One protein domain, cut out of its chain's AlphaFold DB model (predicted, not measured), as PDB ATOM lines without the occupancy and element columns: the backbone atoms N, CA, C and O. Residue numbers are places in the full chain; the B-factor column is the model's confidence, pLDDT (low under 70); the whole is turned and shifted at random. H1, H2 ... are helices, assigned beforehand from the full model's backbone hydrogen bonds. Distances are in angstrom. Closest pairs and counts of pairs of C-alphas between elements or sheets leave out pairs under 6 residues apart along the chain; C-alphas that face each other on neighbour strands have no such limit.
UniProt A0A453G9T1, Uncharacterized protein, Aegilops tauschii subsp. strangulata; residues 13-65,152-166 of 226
ATOM      1  N   VAL A  13      77.217  -6.817  17.942       88.62
ATOM      2  CA  VAL A  13      77.072  -5.440  18.422       88.62
ATOM      3  C   VAL A  13      78.332  -4.659  18.048       88.62
ATOM      4  O   VAL A  13      79.420  -5.029  18.498       88.62
ATOM      5  N   PRO A  14      78.236  -3.605  17.217       89.50
ATOM      6  CA  PRO A  14      79.401  -2.825  16.835       89.50
ATOM      7  C   PRO A  14      79.901  -2.000  18.023       89.50
ATOM      8  O   PRO A  14      79.142  -1.262  18.651       89.50
ATOM      9  N   VAL A  15      81.202  -2.095  18.296       91.69
ATOM     10  CA  VAL A  15      81.885  -1.281  19.306       91.69
ATOM     11  C   VAL A  15      82.921  -0.412  18.616       91.69
ATOM     12  O   VAL A  15      83.783  -0.890  17.876       91.69
ATOM     13  N   VAL A  16      82.859   0.888  18.873       91.62
ATOM     14  CA  VAL A  16      83.856   1.836  18.400       91.62
ATOM     15  C   VAL A  16      85.110   1.672  19.259       91.62
ATOM     16  O   VAL A  16      85.101   1.976  20.451       91.62
ATOM     17  N   ASN A  17      86.204   1.207  18.649       90.50
ATOM     18  CA  ASN A  17      87.464   0.900  19.336       90.50
ATOM     19  C   ASN A  17      88.271   2.157  19.734       90.50
ATOM     20  O   ASN A  17      89.418   2.362  19.334       90.50
ATOM     21  N   MET A  18      87.647   3.053  20.491       92.50
ATOM     22  CA  MET A  18      88.261   4.214  21.122       92.50
ATOM     23  C   MET A  18      87.458   4.587  22.370       92.50
ATOM     24  O   MET A  18      86.331   4.134  22.542       92.50
ATOM     25  N   ARG A  19      88.003   5.473  23.212       94.31
ATOM     26  CA  ARG A  19      87.205   6.091  24.279       94.31
ATOM     27  C   ARG A  19      86.191   7.073  23.698       94.31
ATOM     28  O   ARG A  19      86.591   7.859  22.835       94.31
ATOM     29  N   ARG A  20      84.966   7.150  24.232       94.81
ATOM     30  CA  ARG A  20      83.946   8.126  23.778       94.81
ATOM     31  C   ARG A  20      84.492   9.552  23.704       94.81
ATOM     32  O   ARG A  20      84.327  10.240  22.701       94.81
ATOM     33  N   SER A  21      85.239   9.959  24.729       94.12
ATOM     34  CA  SER A  21      85.874  11.286  24.806       94.12
ATOM     35  C   SER A  21      86.823  11.629  23.660       94.12
ATOM     36  O   SER A  21      86.961  12.800  23.307       94.12
ATOM     37  N   ARG A  22      87.446  10.625  23.034       94.56
ATOM     38  CA  ARG A  22      88.355  10.834  21.902       94.56
ATOM     39  C   ARG A  22      87.611  11.136  20.602       94.56
ATOM     40  O   ARG A  22      88.193  11.791  19.739       94.56
ATOM     41  N   MET A  23      86.337  10.753  20.485       94.25
ATOM     42  CA  MET A  23      85.517  11.033  19.299       94.25
ATOM     43  C   MET A  23      85.364  12.538  19.041       94.25
ATOM     44  O   MET A  23      85.328  12.957  17.889       94.25
ATOM     45  N   ALA A  24      85.388  13.378  20.086       91.88
ATOM     46  CA  ALA A  24      85.361  14.837  19.935       91.88
ATOM     47  C   ALA A  24      86.544  15.389  19.109       91.88
ATOM     48  O   ALA A  24      86.415  16.427  18.459       91.88
ATOM     49  N   GLY A  25      87.692  14.699  19.123       90.50
ATOM     50  CA  GLY A  25      88.853  15.024  18.289       90.50
ATOM     51  C   GLY A  25      88.753  14.484  16.859       90.50
ATOM     52  O   GLY A  25      89.407  15.002  15.957       90.50
ATOM     53  N   CYS A  26      87.903  13.485  16.619       92.00
ATOM     54  CA  CYS A  26      87.652  12.881  15.311       92.00
ATOM     55  C   CYS A  26      86.532  13.624  14.570       92.00
ATOM     56  O   CYS A  26      85.526  13.029  14.187       92.00
ATOM     57  N   ARG A  27      86.707  14.940  14.377       91.88
ATOM     58  CA  ARG A  27      85.647  15.853  13.907       91.88
ATOM     59  C   ARG A  27      84.950  15.385  12.633       91.88
ATOM     60  O   ARG A  27      83.733  15.445  12.588       91.88
ATOM     61  N   GLN A  28      85.690  14.873  11.650       94.12
ATOM     62  CA  GLN A  28      85.123  14.402  10.379       94.12
ATOM     63  C   GLN A  28      84.153  13.229  10.587       94.12
ATOM     64  O   GLN A  28      83.045  13.235  10.060       94.12
ATOM     65  N   ALA A  29      84.544  12.246  11.406       93.88
ATOM     66  CA  ALA A  29      83.707  11.092  11.727       93.88
ATOM     67  C   ALA A  29      82.501  11.498  12.585       93.88
ATOM     68  O   ALA A  29      81.374  11.101  12.300       93.88
ATOM     69  N   ALA A  30      82.722  12.333  13.603       94.44
ATOM     70  CA  ALA A  30      81.655  12.822  14.468       94.44
ATOM     71  C   ALA A  30      80.641  13.688  13.703       94.44
ATOM     72  O   ALA A  30      79.439  13.561  13.921       94.44
ATOM     73  N   TRP A  31      81.115  14.536  12.786       95.31
ATOM     74  CA  TRP A  31      80.263  15.336  11.913       95.31
ATOM     75  C   TRP A  31      79.456  14.455  10.976       95.31
ATOM     76  O   TRP A  31      78.253  14.650  10.856       95.31
ATOM     77  N   LEU A  32      80.090  13.459  10.356       95.75
ATOM     78  CA  LEU A  32      79.401  12.543   9.460       95.75
ATOM     79  C   LEU A  32      78.264  11.814  10.188       95.75
ATOM     80  O   LEU A  32      77.146  11.821   9.687       95.75
ATOM     81  N   LEU A  33      78.528  11.262  11.378       95.00
ATOM     82  CA  LEU A  33      77.523  10.588  12.212       95.00
ATOM     83  C   LEU A  33      76.385  11.530  12.628       95.00
ATOM     84  O   LEU A  33      75.218  11.167  12.504       95.00
ATOM     85  N   TYR A  34      76.719  12.750  13.058       94.69
ATOM     86  CA  TYR A  34      75.739  13.797  13.355       94.69
ATOM     87  C   TYR A  34      74.868  14.122  12.136       94.69
ATOM     88  O   TYR A  34      73.649  14.227  12.236       94.69
ATOM     89  N   HIS A  35      75.494  14.250  10.968       92.50
ATOM     90  CA  HIS A  35      74.841  14.665   9.739       92.50
ATOM     91  C   HIS A  35      73.944  13.575   9.135       92.50
ATOM     92  O   HIS A  35      72.929  13.906   8.530       92.50
ATOM     93  N   VAL A  36      74.285  12.293   9.309       93.88
ATOM     94  CA  VAL A  36      73.401  11.168   8.941       93.88
ATOM     95  C   VAL A  36      72.364  10.838  10.025       93.88
ATOM     96  O   VAL A  36      71.616   9.879   9.887       93.88
ATOM     97  N   GLY A  37      72.318  11.606  11.119       93.56
ATOM     98  CA  GLY A  37      71.317  11.440  12.173       93.56
ATOM     99  C   GLY A  37      71.511  10.200  13.047       93.56
ATOM    100  O   GLY A  37      70.550   9.731  13.652       93.56
ATOM    101  N   VAL A  38      72.732   9.659  13.136       93.38
ATOM    102  CA  VAL A  38      73.024   8.562  14.068       93.38
ATOM    103  C   VAL A  38      72.900   9.078  15.497       93.38
ATOM    104  O   VAL A  38      73.591  10.018  15.897       93.38
ATOM    105  N   ASP A  39      72.050   8.421  16.288       92.44
ATOM    106  CA  ASP A  39      71.981   8.662  17.723       92.44
ATOM    107  C   ASP A  39      73.287   8.204  18.373       92.44
ATOM    108  O   ASP A  39      73.604   7.018  18.468       92.44
ATOM    109  N   ALA A  40      74.071   9.170  18.830       92.31
ATOM    110  CA  ALA A  40      75.355   8.893  19.435       92.31
ATOM    111  C   ALA A  40      75.249   8.170  20.786       92.31
ATOM    112  O   ALA A  40      76.240   7.573  21.210       92.31
ATOM    113  N   SER A  41      74.091   8.198  21.457       91.19
ATOM    114  CA  SER A  41      73.851   7.401  22.667       91.19
ATOM    115  C   SER A  41      73.709   5.904  22.362       91.19
ATOM    116  O   SER A  41      74.031   5.079  23.211       91.19
ATOM    117  N   ALA A  42      73.329   5.555  21.128       92.94
ATOM    118  CA  ALA A  42      73.240   4.177  20.649       92.94
ATOM    119  C   ALA A  42      74.597   3.588  20.215       92.94
ATOM    120  O   ALA A  42      74.705   2.386  19.974       92.94
ATOM    121  N   LEU A  43      75.643   4.414  20.101       93.75
ATOM    122  CA  LEU A  43      76.999   3.955  19.801       93.75
ATOM    123  C   LEU A  43      77.688   3.492  21.081       93.75
ATOM    124  O   LEU A  43      77.799   4.278  22.018       93.75
ATOM    125  N   LEU A  44      78.217   2.269  21.088       94.38
ATOM    126  CA  LEU A  44      79.049   1.765  22.179       94.38
ATOM    127  C   LEU A  44      80.523   2.067  21.921       94.38
ATOM    128  O   LEU A  44      81.045   1.788  20.838       94.38
ATOM    129  N   PHE A  45      81.204   2.598  22.931       94.62
ATOM    130  CA  PHE A  45      82.644   2.841  22.905       94.62
ATOM    131  C   PHE A  45      83.401   1.841  23.776       94.62
ATOM    132  O   PHE A  45      82.854   1.238  24.695       94.62
ATOM    133  N   ALA A  46      84.694   1.676  23.498       92.81
ATOM    134  CA  ALA A  46      85.530   0.698  24.188       92.81
ATOM    135  C   ALA A  46      85.639   0.933  25.707       92.81
ATOM    136  O   ALA A  46      85.894  -0.013  26.442       92.81
ATOM    137  N   ASP A  47      85.459   2.169  26.193       93.69
ATOM    138  CA  ASP A  47      85.451   2.479  27.631       93.69
ATOM    139  C   ASP A  47      84.095   2.275  28.320       93.69
ATOM    140  O   ASP A  47      83.981   2.524  29.517       93.69
ATOM    141  N   GLU A  48      83.080   1.823  27.586       94.25
ATOM    142  CA  GLU A  48      81.706   1.647  28.076       94.25
ATOM    143  C   GLU A  48      81.287   0.181  28.142       94.25
ATOM    144  O   GLU A  48      80.221  -0.144  28.661       94.25
ATOM    145  N   VAL A  49      82.127  -0.707  27.610       92.31
ATOM    146  CA  VAL A  49      81.866  -2.137  27.542       92.31
ATOM    147  C   VAL A  49      82.952  -2.875  28.314       92.31
ATOM    148  O   VAL A  49      84.128  -2.817  27.957       92.31
ATOM    149  N   ASP A  50      82.553  -3.611  29.353       92.31
ATOM    150  CA  ASP A  50      83.435  -4.536  30.071       92.31
ATOM    151  C   ASP A  50      83.650  -5.813  29.247       92.31
ATOM    152  O   ASP A  50      83.048  -6.862  29.478       92.31
ATOM    153  N   MET A  51      84.486  -5.698  28.216       87.94
ATOM    154  CA  MET A  51      84.788  -6.808  27.316       87.94
ATOM    155  C   MET A  51      85.484  -7.964  28.040       87.94
ATOM    156  O   MET A  51      85.238  -9.120  27.706       87.94
ATOM    157  N   GLU A  52      86.340  -7.672  29.021       88.12
ATOM    158  CA  GLU A  52      87.088  -8.690  29.763       88.12
ATOM    159  C   GLU A  52      86.152  -9.541  30.623       88.12
ATOM    160  O   GLU A  52      86.159 -10.766  30.493       88.12
ATOM    161  N   GLY A  53      85.280  -8.904  31.413       92.94
ATOM    162  CA  GLY A  53      84.267  -9.604  32.199       92.94
ATOM    163  C   GLY A  53      83.304 -10.405  31.323       92.94
ATOM    164  O   GLY A  53      83.049 -11.579  31.587       92.94
ATOM    165  N   LEU A  54      82.826  -9.824  30.216       91.50
ATOM    166  CA  LEU A  54      81.924 -10.516  29.287       91.50
ATOM    167  C   LEU A  54      82.551 -11.765  28.651       91.50
ATOM    168  O   LEU A  54      81.862 -12.775  28.485       91.50
ATOM    169  N   ILE A  55      83.835 -11.709  28.292       89.38
ATOM    170  CA  ILE A  55      84.561 -12.852  27.724       89.38
ATOM    171  C   ILE A  55      84.847 -13.898  28.807       89.38
ATOM    172  O   ILE A  55      84.640 -15.088  28.567       89.38
ATOM    173  N   MET A  56      85.282 -13.474  29.998       91.81
ATOM    174  CA  MET A  56      85.562 -14.371  31.125       91.81
ATOM    175  C   MET A  56      84.309 -15.148  31.555       91.81
ATOM    176  O   MET A  56      84.382 -16.354  31.789       91.81
ATOM    177  N   ASP A  57      83.153 -14.483  31.556       93.88
ATOM    178  CA  ASP A  57      81.848 -15.086  31.841       93.88
ATOM    179  C   ASP A  57      81.290 -15.928  30.674       93.88
ATOM    180  O   ASP A  57      80.188 -16.467  30.778       93.88
ATOM    181  N   GLN A  58      82.003 -16.025  29.542       88.06
ATOM    182  CA  GLN A  58      81.559 -16.697  28.309       88.06
ATOM    183  C   GLN A  58      80.236 -16.147  27.742       88.06
ATOM    184  O   GLN A  58      79.478 -16.862  27.085       88.06
ATOM    185  N   ARG A  59      79.952 -14.862  27.982       87.62
ATOM    186  CA  ARG A  59      78.743 -14.168  27.503       87.62
ATOM    187  C   ARG A  59      78.952 -13.430  26.186       87.62
ATOM    188  O   ARG A  59      77.972 -13.077  25.535       87.62
ATOM    189  N   ALA A  60      80.201 -13.200  25.789       87.56
ATOM    190  CA  ALA A  60      80.545 -12.597  24.509       87.56
ATOM    191  C   ALA A  60      81.816 -13.217  23.919       87.56
ATOM    192  O   ALA A  60      82.683 -13.715  24.638       87.56
ATOM    193  N   SER A  61      81.946 -13.124  22.599       85.94
ATOM    194  CA  SER A  61      83.206 -13.307  21.886       85.94
ATOM    195  C   SER A  61      83.553 -12.009  21.158       85.94
ATOM    196  O   SER A  61      82.677 -11.327  20.625       85.94
ATOM    197  N   LEU A  62      84.834 -11.635  21.158       82.75
ATOM    198  CA  LEU A  62      85.306 -10.445  20.456       82.75
ATOM    199  C   LEU A  62      85.805 -10.824  19.063       82.75
ATOM    200  O   LEU A  62      86.709 -11.646  18.922       82.75
ATOM    201  N   VAL A  63      85.257 -10.160  18.050       79.00
ATOM    202  CA  VAL A  63      85.784 -10.168  16.685       79.00
ATOM    203  C   VAL A  63      86.206  -8.747  16.347       79.00
ATOM    204  O   VAL A  63      85.388  -7.830  16.348       79.00
ATOM    205  N   VAL A  64      87.494  -8.551  16.072       74.94
ATOM    206  CA  VAL A  64      87.997  -7.267  15.581       74.94
ATOM    207  C   VAL A  64      87.828  -7.255  14.070       74.94
ATOM    208  O   VAL A  64      88.465  -8.035  13.376       74.94
ATOM    209  N   VAL A  65      86.960  -6.387  13.557       71.50
ATOM    210  CA  VAL A  65      86.767  -6.221  12.112       71.50
ATOM    211  C   VAL A  65      87.670  -5.086  11.631       71.50
ATOM    212  O   VAL A  65      87.382  -3.912  11.848       71.50
ATOM    213  N   GLU A 152      80.122  25.262  13.223       90.88
ATOM    214  CA  GLU A 152      78.733  25.635  13.451       90.88
ATOM    215  C   GLU A 152      78.352  25.390  14.916       90.88
ATOM    216  O   GLU A 152      78.663  24.348  15.499       90.88
ATOM    217  N   HIS A 153      77.651  26.355  15.519       91.75
ATOM    218  CA  HIS A 153      77.315  26.326  16.944       91.75
ATOM    219  C   HIS A 153      76.587  25.039  17.351       91.75
ATOM    220  O   HIS A 153      76.947  24.424  18.351       91.75
ATOM    221  N   SER A 154      75.613  24.598  16.547       92.56
ATOM    222  CA  SER A 154      74.830  23.384  16.802       92.56
ATOM    223  C   SER A 154      75.699  22.129  16.864       92.56
ATOM    224  O   SER A 154      75.545  21.315  17.773       92.56
ATOM    225  N   PHE A 155      76.648  21.982  15.937       93.94
ATOM    226  CA  PHE A 155      77.545  20.833  15.917       93.94
ATOM    227  C   PHE A 155      78.580  20.902  17.047       93.94
ATOM    228  O   PHE A 155      78.864  19.898  17.697       93.94
ATOM    229  N   VAL A 156      79.113  22.088  17.349       93.25
ATOM    230  CA  VAL A 156      80.055  22.271  18.463       93.25
ATOM    231  C   VAL A 156      79.392  21.984  19.815       93.25
ATOM    232  O   VAL A 156      80.017  21.355  20.673       93.25
ATOM    233  N   GLU A 157      78.146  22.413  20.023       93.25
ATOM    234  CA  GLU A 157      77.373  22.047  21.213       93.25
ATOM    235  C   GLU A 157      77.076  20.553  21.264       93.25
ATOM    236  O   GLU A 157      77.300  19.934  22.304       93.25
ATOM    237  N   PHE A 158      76.666  19.955  20.143       93.56
ATOM    238  CA  PHE A 158      76.480  18.510  20.049       93.56
ATOM    239  C   PHE A 158      77.747  17.752  20.469       93.56
ATOM    240  O   PHE A 158      77.683  16.881  21.331       93.56
ATOM    241  N   LEU A 159      78.923  18.124  19.951       93.62
ATOM    242  CA  LEU A 159      80.188  17.492  20.336       93.62
ATOM    243  C   LEU A 159      80.457  17.589  21.843       93.62
ATOM    244  O   LEU A 159      80.915  16.621  22.455       93.62
ATOM    245  N   LYS A 160      80.187  18.755  22.443       91.31
ATOM    246  CA  LYS A 160      80.373  18.976  23.883       91.31
ATOM    247  C   LYS A 160      79.418  18.122  24.708       91.31
ATOM    248  O   LYS A 160      79.869  17.505  25.662       91.31
ATOM    249  N   ASN A 161      78.145  18.065  24.339       91.88
ATOM    250  CA  ASN A 161      77.129  17.361  25.121       91.88
ATOM    251  C   ASN A 161      77.230  15.838  24.973       91.88
ATOM    252  O   ASN A 161      76.949  15.109  25.917       91.88
ATOM    253  N   THR A 162      77.653  15.367  23.801       92.69
ATOM    254  CA  THR A 162      77.643  13.945  23.448       92.69
ATOM    255  C   THR A 162      78.957  13.240  23.762       92.69
ATOM    256  O   THR A 162      78.954  12.101  24.225       92.69
ATOM    257  N   TYR A 163      80.095  13.876  23.468       92.50
ATOM    258  CA  TYR A 163      81.398  13.209  23.532       92.50
ATOM    259  C   TYR A 163      82.295  13.746  24.641       92.50
ATOM    260  O   TYR A 163      83.205  13.046  25.067       92.50
ATOM    261  N   ARG A 164      82.083  14.961  25.155       81.69
ATOM    262  CA  ARG A 164      82.925  15.467  26.244       81.69
ATOM    263  C   ARG A 164      82.475  14.847  27.565       81.69
ATOM    264  O   ARG A 164      81.323  14.985  27.955       81.69
ATOM    265  N   LYS A 165      83.401  14.226  28.301       67.62
ATOM    266  CA  LYS A 165      83.152  13.893  29.710       67.62
ATOM    267  C   LYS A 165      82.902  15.193  30.483       67.62
ATOM    268  O   LYS A 165      83.673  16.151  30.338       67.62
ATOM    269  N   SER A 166      81.850  15.232  31.304       51.34
ATOM    270  CA  SER A 166      81.778  16.210  32.391       51.34
ATOM    271  C   SER A 166      83.048  16.031  33.224       51.34
ATOM    272  O   SER A 166      83.524  14.917  33.424       51.34
TER     273      SER A 166
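Overview. This is residues 13 to 65 and 152 to 166 of the 226 residues of an uncharacterized protein of Aegilops tauschii subsp. strangulata (UniProt A0A453G9T1). A loose, elongated chain has the helices H1, H2 and H4 gathered toward one end and the short helix H3 by itself at the other. Between these ends runs a long stretch without a named element, residues 36 to 50, and near the middle of the length residues 15 to 16 pair with residues 44 to 45 of that stretch, side by side and parallel. The printed part has 68 residues with four named helices, H1 to H4 in order along the chain, and no named strand. The class is all helix, though under half of the residues, 30 of the 68, are in named elements. The whole is loose, with a radius of gyration of the C-alphas of 13.8 A, and spans 45 by 25 by 16 A.

Arrangement. Along the printed part, residues 15 to 16 come first and pair in parallel with residues 44 to 45, stretches too short to be named strands. H1, residues 20 to 23, is close but not clearly touching to H2, residues 27 to 35; their closest C-alphas, those of Met 23 and Ala 30, are 6.4 A apart. H3, residues 51 to 56, touches no helix and is apart from both H1 and H2. H4, residues 153 to 163, is apart from H3 but touches H1, where the closest C-alphas, those of Ser 21 and Tyr 163, are 5.0 A apart. H2 and H4 only just touch, with 3 pairs of C-alphas within 8 A, the closest being Trp 31 and Phe 155 at 7.3 A. Their lines stand about perpendicular, at 78 degrees. In H2, H3 and H4 every O i to N i+4 pair is within hydrogen-bond range; H1 is too short for such a pair.

Along the chain. H1 begins at C-alpha 20, (83.946, 8.126, 23.778), and is 5.6 A long from first to last C-alpha. H2 measures 11.6 A in the same way. H3 measures 8.5 A and begins at C-alpha 51, (84.788, -6.808, 27.316). H4, the longest helix with 11 residues, measures 15.2 A and ends at C-alpha 163, (81.398, 13.209, 23.532).

Size, cuts and confidence. The two C-alphas farthest apart, those of Gln 58 and Glu 152, are 45.0 A apart. Residues 66 to 151 are not printed, and C-alphas 65 and 152 are 32.9 A apart across this cut, which falls in the link from H3 to H4. Of the links that are printed whole, H1 to H2 is tight with 3 residues and H2 to H3 is long with 15. The mean pLDDT of the printed part is 90.3, and residues 165 to 166 are under 70.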